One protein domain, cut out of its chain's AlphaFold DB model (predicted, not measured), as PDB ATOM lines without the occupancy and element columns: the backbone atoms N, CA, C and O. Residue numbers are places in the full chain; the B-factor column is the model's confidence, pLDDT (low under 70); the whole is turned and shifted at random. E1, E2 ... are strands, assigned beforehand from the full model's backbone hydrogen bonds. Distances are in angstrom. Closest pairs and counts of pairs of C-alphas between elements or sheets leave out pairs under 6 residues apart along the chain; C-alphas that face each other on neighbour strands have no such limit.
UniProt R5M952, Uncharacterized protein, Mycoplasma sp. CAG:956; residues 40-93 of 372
ATOM      1  N   SER A  40      35.055  94.249  25.600       91.50
ATOM      2  CA  SER A  40      35.623  93.101  24.899       91.50
ATOM      3  C   SER A  40      35.392  91.846  25.719       91.50
ATOM      4  O   SER A  40      35.534  91.868  26.947       91.50
ATOM      5  N   TYR A  41      35.032  90.773  25.024       93.62
ATOM      6  CA  TYR A  41      34.715  89.492  25.624       93.62
ATOM      7  C   TYR A  41      35.723  88.436  25.188       93.62
ATOM      8  O   TYR A  41      36.078  88.362  24.011       93.62
ATOM      9  N   GLU A  42      36.146  87.607  26.134       96.56
ATOM     10  CA  GLU A  42      36.737  86.303  25.853       96.56
ATOM     11  C   GLU A  42      35.790  85.210  26.340       96.56
ATOM     12  O   GLU A  42      35.196  85.334  27.412       96.56
ATOM     13  N   TYR A  43      35.657  84.135  25.565       95.94
ATOM     14  CA  TYR A  43      34.746  83.040  25.876       95.94
ATOM     15  C   TYR A  43      35.520  81.783  26.246       95.94
ATOM     16  O   TYR A  43      36.554  81.465  25.655       95.94
ATOM     17  N   TYR A  44      34.984  81.050  27.212       96.69
ATOM     18  CA  TYR A  44      35.509  79.779  27.674       96.69
ATOM     19  C   TYR A  44      34.349  78.791  27.778       96.69
ATOM     20  O   TYR A  44      33.353  79.099  28.421       96.69
ATOM     21  N   ILE A  45      34.456  77.618  27.160       95.88
ATOM     22  CA  ILE A  45      33.456  76.544  27.248       95.88
ATOM     23  C   ILE A  45      34.106  75.374  27.980       95.88
ATOM     24  O   ILE A  45      35.143  74.877  27.545       95.88
ATOM     25  N   ASN A  46      33.527  74.959  29.107       95.19
ATOM     26  CA  ASN A  46      34.094  73.958  30.017       95.19
ATOM     27  C   ASN A  46      35.557  74.270  30.393       95.19
ATOM     28  O   ASN A  46      36.410  73.380  30.390       95.19
ATOM     29  N   ASP A  47      35.825  75.552  30.675       93.94
ATOM     30  CA  ASP A  47      37.137  76.146  30.989       93.94
ATOM     31  C   ASP A  47      38.178  76.119  29.854       93.94
ATOM     32  O   ASP A  47      39.361  76.388  30.070       93.94
ATOM     33  N   ILE A  48      37.747  75.862  28.619       92.94
ATOM     34  CA  ILE A  48      38.606  75.871  27.432       92.94
ATOM     35  C   ILE A  48      38.295  77.109  26.609       92.94
ATOM     36  O   ILE A  48      37.135  77.366  26.286       92.94
ATOM     37  N   LYS A  49      39.332  77.875  26.253       94.69
ATOM     38  CA  LYS A  49      39.175  79.073  25.422       94.69
ATOM     39  C   LYS A  49      38.462  78.719  24.113       94.69
ATOM     40  O   LYS A  49      38.840  77.762  23.443       94.69
ATOM     41  N   SER A  50      37.446  79.502  23.777       93.25
ATOM     42  CA  SER A  50      36.553  79.272  22.647       93.25
ATOM     43  C   SER A  50      36.424  80.530  21.796       93.25
ATOM     44  O   SER A  50      36.318  81.642  22.315       93.25
ATOM     45  N   ASP A  51      36.377  80.338  20.480       90.69
ATOM     46  CA  ASP A  51      36.110  81.407  19.509       90.69
ATOM     47  C   ASP A  51      34.608  81.608  19.251       90.69
ATOM     48  O   ASP A  51      34.214  82.482  18.479       90.69
ATOM     49  N   ILE A  52      33.767  80.776  19.867       90.94
ATOM     50  CA  ILE A  52      32.308  80.842  19.790       90.94
ATOM     51  C   ILE A  52      31.710  80.991  21.187       90.94
ATOM     52  O   ILE A  52      32.316  80.606  22.192       90.94
ATOM     53  N   LEU A  53      30.497  81.530  21.230       91.56
ATOM     54  CA  LEU A  53      29.714  81.656  22.451       91.56
ATOM     55  C   LEU A  53      29.125  80.292  22.849       91.56
ATOM     56  O   LEU A  53      28.643  79.565  21.979       91.56
ATOM     57  N   GLY A  54      29.176  79.957  24.141       91.25
ATOM     58  CA  GLY A  54      28.538  78.747  24.673       91.25
ATOM     59  C   GLY A  54      27.051  78.947  24.978       91.25
ATOM     60  O   GLY A  54      26.541  80.054  24.826       91.25
ATOM     61  N   THR A  55      26.364  77.895  25.425       89.38
ATOM     62  CA  THR A  55      24.911  77.889  25.693       89.38
ATOM     63  C   THR A  55      24.557  78.211  27.143       89.38
ATOM     64  O   THR A  55      23.542  78.857  27.396       89.38
ATOM     65  N   ASN A  56      25.334  77.751  28.125       89.06
ATOM     66  CA  ASN A  56      24.979  77.921  29.539       89.06
ATOM     67  C   ASN A  56      26.021  78.765  30.277       89.06
ATOM     68  O   ASN A  56      27.030  78.227  30.725       89.06
ATOM     69  N   LEU A  57      25.803  80.082  30.390       93.88
ATOM     70  CA  LEU A  57      26.715  80.977  31.115       93.88
ATOM     71  C   LEU A  57      26.665  80.667  32.617       93.88
ATOM     72  O   LEU A  57      25.656  80.914  33.272       93.88
ATOM     73  N   VAL A  58      27.776  80.186  33.168       95.25
ATOM     74  CA  VAL A  58      27.878  79.804  34.586       95.25
ATOM     75  C   VAL A  58      28.491  80.923  35.419       95.25
ATOM     76  O   VAL A  58      28.079  81.162  36.554       95.25
ATOM     77  N   ARG A  59      29.484  81.624  34.869       95.81
ATOM     78  CA  ARG A  59      30.153  82.742  35.544       95.81
ATOM     79  C   ARG A  59      30.813  83.683  34.545       95.81
ATOM     80  O   ARG A  59      31.042  83.327  33.389       95.81
ATOM     81  N   TYR A  60      31.179  84.865  35.020       96.31
ATOM     82  CA  TYR A  60      31.987  85.817  34.274       96.31
ATOM     83  C   TYR A  60      32.910  86.592  35.213       96.31
ATOM     84  O   TYR A  60      32.552  86.865  36.355       96.31
ATOM     85  N   ASP A  61      34.077  86.972  34.700       95.62
ATOM     86  CA  ASP A  61      35.074  87.774  35.402       95.62
ATOM     87  C   ASP A  61      35.360  89.035  34.588       95.62
ATOM     88  O   ASP A  61      35.906  88.958  33.487       95.62
ATOM     89  N   CYS A  62      35.016  90.202  35.124       94.06
ATOM     90  CA  CYS A  62      35.275  91.486  34.479       94.06
ATOM     91  C   CYS A  62      36.316  92.293  35.263       94.06
ATOM     92  O   CYS A  62      36.360  92.267  36.490       94.06
ATOM     93  N   ASN A  63      37.129  93.089  34.565       93.56
ATOM     94  CA  ASN A  63      38.073  94.023  35.200       93.56
ATOM     95  C   ASN A  63      37.393  95.239  35.869       93.56
ATOM     96  O   ASN A  63      38.076  96.132  36.381       93.56
ATOM     97  N   LYS A  64      36.061  95.300  35.812       89.88
ATOM     98  CA  LYS A  64      35.182  96.342  36.340       89.88
ATOM     99  C   LYS A  64      33.932  95.687  36.923       89.88
ATOM    100  O   LYS A  64      33.567  94.588  36.517       89.88
ATOM    101  N   ASP A  65      33.286  96.391  37.846       88.81
ATOM    102  CA  ASP A  65      32.035  95.957  38.468       88.81
ATOM    103  C   ASP A  65      30.861  96.190  37.504       88.81
ATOM    104  O   ASP A  65      30.366  97.310  37.360       88.81
ATOM    105  N   ILE A  66      30.506  95.149  36.751       88.81
ATOM    106  CA  ILE A  66      29.493  95.164  35.691       88.81
ATOM    107  C   ILE A  66      28.634  93.923  35.837       88.81
ATOM    108  O   ILE A  66      29.149  92.825  36.022       88.81
ATOM    109  N   THR A  67      27.324  94.088  35.678       91.12
ATOM    110  CA  THR A  67      26.417  92.948  35.552       91.12
ATOM    111  C   THR A  67      26.353  92.507  34.096       91.12
ATOM    112  O   THR A  67      26.025  93.317  33.226       91.12
ATOM    113  N   ILE A  68      26.625  91.226  33.849       92.50
ATOM    114  CA  ILE A  68      26.396  90.569  32.560       92.50
ATOM    115  C   ILE A  68      25.094  89.771  32.627       92.50
ATOM    116  O   ILE A  68      24.852  89.031  33.582       92.50
ATOM    117  N   LEU A  69      24.276  89.913  31.590       92.06
ATOM    118  CA  LEU A  69      23.099  89.097  31.330       92.06
ATOM    119  C   LEU A  69      23.284  88.420  29.975       92.06
ATOM    120  O   LEU A  69      23.629  89.073  28.989       92.06
ATOM    121  N   TYR A  70      23.044  87.117  29.931       92.38
ATOM    122  CA  TYR A  70      23.150  86.329  28.715       92.38
ATOM    123  C   TYR A  70      21.796  85.725  28.362       92.38
ATOM    124  O   TYR A  70      21.205  85.001  29.163       92.38
ATOM    125  N   ASP A  71      21.319  86.051  27.166       88.44
ATOM    126  CA  ASP A  71      20.145  85.441  26.563       88.44
ATOM    127  C   ASP A  71      20.613  84.321  25.631       88.44
ATOM    128  O   ASP A  71      21.189  84.574  24.569       88.44
ATOM    129  N   LYS A  72      20.395  83.079  26.065       83.56
ATOM    130  CA  LYS A  72      20.810  81.880  25.334       83.56
ATOM    131  C   LYS A  72      20.019  81.654  24.044       83.56
ATOM    132  O   LYS A  72      20.576  81.110  23.094       83.56
ATOM    133  N   ASP A  73      18.764  82.103  23.985       79.69
ATOM    134  CA  ASP A  73      17.856  81.793  22.878       79.69
ATOM    135  C   ASP A  73      18.228  82.619  21.643       79.69
ATOM    136  O   ASP A  73      18.233  82.117  20.519       79.69
ATOM    137  N   VAL A  74      18.618  83.879  21.861       82.06
ATOM    138  CA  VAL A  74      19.121  84.776  20.803       82.06
ATOM    139  C   VAL A  74      20.642  84.945  20.821       82.06
ATOM    140  O   VAL A  74      21.180  85.753  20.064       82.06
ATOM    141  N   LYS A  75      21.346  84.197  21.679       82.94
ATOM    142  CA  LYS A  75      22.809  84.239  21.865       82.94
ATOM    143  C   LYS A  75      23.346  85.663  22.057       82.94
ATOM    144  O   LYS A  75      24.402  86.020  21.533       82.94
ATOM    145  N   ALA A  76      22.621  86.478  22.818       87.38
ATOM    146  CA  ALA A  76      22.929  87.890  23.006       87.38
ATOM    147  C   ALA A  76      23.465  88.161  24.412       87.38
ATOM    148  O   ALA A  76      22.913  87.707  25.414       87.38
ATOM    149  N   ILE A  77      24.534  88.953  24.486       91.38
ATOM    150  CA  ILE A  77      25.063  89.469  25.749       91.38
ATOM    151  C   ILE A  77      24.544  90.890  25.935       91.38
ATOM    152  O   ILE A  77      24.690  91.738  25.054       91.38
ATOM    153  N   SER A  78      23.991  91.164  27.109       90.50
ATOM    154  CA  SER A  78      23.675  92.513  27.565       90.50
ATOM    155  C   SER A  78      24.401  92.810  28.873       90.50
ATOM    156  O   SER A  78      24.810  91.908  29.607       90.50
ATOM    157  N   HIS A  79      24.627  94.092  29.136       89.88
ATOM    158  CA  HIS A  79      25.436  94.534  30.262       89.88
ATOM    159  C   HIS A  79      24.938  95.862  30.828       89.88
ATOM    160  O   HIS A  79      24.248  96.631  30.151       89.88
ATOM    161  N   SER A  80      25.313  96.157  32.073       86.81
ATOM    162  CA  SER A  80      25.095  97.477  32.672       86.81
ATOM    163  C   SER A  80      25.900  98.578  31.953       86.81
ATOM    164  O   SER A  80      26.811  98.306  31.165       86.81
ATOM    165  N   LYS A  81      25.550  99.850  32.204       78.94
ATOM    166  CA  LYS A  81      26.201 101.017  31.580       78.94
ATOM    167  C   LYS A  81      27.708 101.052  31.876       78.94
ATOM    168  O   LYS A  81      28.129 100.744  32.987       78.94
ATOM    169  N   LEU A  82      28.491 101.466  30.877       80.88
ATOM    170  CA  LEU A  82      29.949 101.568  30.928       80.88
ATOM    171  C   LEU A  82      30.394 103.032  30.918       80.88
ATOM    172  O   LEU A  82      29.880 103.820  30.126       80.88
ATOM    173  N   ASP A  83      31.405 103.351  31.730       75.50
ATOM    174  CA  ASP A  83      32.063 104.670  31.757       75.50
ATOM    175  C   ASP A  83      33.553 104.600  31.341       75.50
ATOM    176  O   ASP A  83      34.223 105.623  31.211       75.50
ATOM    177  N   SER A  84      34.096 103.392  31.124       81.81
ATOM    178  CA  SER A  84      35.477 103.146  30.675       81.81
ATOM    179  C   SER A  84      35.614 101.792  29.973       81.81
ATOM    180  O   SER A  84      34.766 100.917  30.165       81.81
ATOM    181  N   ASP A  85      36.704 101.588  29.231       87.88
ATOM    182  CA  ASP A  85      36.985 100.316  28.556       87.88
ATOM    183  C   ASP A  85      36.993  99.120  29.530       87.88
ATOM    184  O   ASP A  85      37.630  99.147  30.590       87.88
ATOM    185  N   THR A  86      36.295  98.054  29.143       90.44
ATOM    186  CA  THR A  86      36.060  96.852  29.951       90.44
ATOM    187  C   THR A  86      36.512  95.594  29.214       90.44
ATOM    188  O   THR A  86      36.309  95.433  28.008       90.44
ATOM    189  N   LYS A  87      37.101  94.667  29.970       93.81
ATOM    190  CA  LYS A  87      37.404  93.305  29.528       93.81
ATOM    191  C   LYS A  87      36.689  92.319  30.436       93.81
ATOM    192  O   LYS A  87      36.821  92.432  31.655       93.81
ATOM    193  N   CYS A  88      35.977  91.375  29.837       95.19
ATOM    194  CA  CYS A  88      35.261  90.329  30.551       95.19
ATOM    195  C   CYS A  88      35.597  88.954  29.972       95.19
ATOM    196  O   CYS A  88      35.562  88.763  28.757       95.19
ATOM    197  N   ASN A  89      35.859  87.991  30.848       97.19
ATOM    198  CA  ASN A  89      35.943  86.576  30.514       97.19
ATOM    199  C   ASN A  89      34.611  85.928  30.883       97.19
ATOM    200  O   ASN A  89      34.158  86.078  32.016       97.19
ATOM    201  N   LEU A  90      33.971  85.241  29.946       97.19
ATOM    202  CA  LEU A  90      32.690  84.568  30.143       97.19
ATOM    203  C   LEU A  90      32.912  83.061  30.068       97.19
ATOM    204  O   LEU A  90      33.545  82.578  29.129       97.19
ATOM    205  N   TYR A  91      32.377  82.330  31.041       97.25
ATOM    206  CA  TYR A  91      32.585  80.893  31.175       97.25
ATOM    207  C   TYR A  91      31.253  80.161  31.092       97.25
ATOM    208  O   TYR A  91      30.338  80.402  31.885       97.25
ATOM    209  N   PHE A  92      31.182  79.249  30.135       95.25
ATOM    210  CA  PHE A  92      30.020  78.453  29.797       95.25
ATOM    211  C   PHE A  92      30.268  76.978  30.098       95.25
ATOM    212  O   PHE A  92      31.414  76.525  30.070       95.25
ATOM    213  N   GLU A  93      29.196  76.225  30.315       93.25
ATOM    214  CA  GLU A  93      29.231  74.765  30.410       93.25
ATOM    215  C   GLU A  93      28.321  74.123  29.365       93.25
ATOM    216  O   GLU A  93      27.099  74.188  29.476       93.25
TER     217      GLU A  93
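This is residues 40 to 93 of the 372 residues of an uncharacterized protein of Mycoplasma sp. CAG:956 (UniProt R5M952). Look for a four-strand sheet that makes a wall, with a small hairpin of E4 and E5 standing over one face, well off the inner strands E1 and E6. The link from E2 to E3, residues 51 to 56, crosses from one edge strand of the wall to the other. The printed part has 54 residues and no named helix; its six strands follow as E1 to E6, and its class is all strand. The larger sheet, E2 E1 E6 E3, is mixed, and E4 with E5 is antiparallel. The whole is compact, with a radius of gyration of the C-alphas of 10.7 A and spans of 30 by 22 by 16 A.

Find C-alpha 86 at (36.060, 96.852, 29.951); from there E6 runs 19.4 A to C-alpha 92 at (30.020, 78.453, 29.797). E1, residues 40 to 45, starts at (35.623, 93.101, 24.899) and covers 16.9 A. E3, residues 57 to 62, covers 14.0 A. The shorter strands are E2, residues 48 to 50, E4, residues 68 to 71, and E5, residues 76 to 79.

E1 and E6 are parallel at 16 degrees; look at N 44 and O 90, 2.8 A apart. E6 and E3 are antiparallel at 158 degrees, with N 61 and O 89 at 2.8 A. E2 meets E1 only at a point, where C-alphas 49 and 44 face each other at 4.4 A. The hairpin E4 and E5 has N 78 and O 69 at 2.8 A. The closest C-alphas of E3 and E4 are those of Leu 57 and Tyr 70, 6.9 A apart. E4 and E6 are apart.

The C-alphas of Asn 46 and Asp 83 are the two farthest apart, at 30.8 A. The printed part has no cut and no long link, and no printed residue is under 70 in pLDDT.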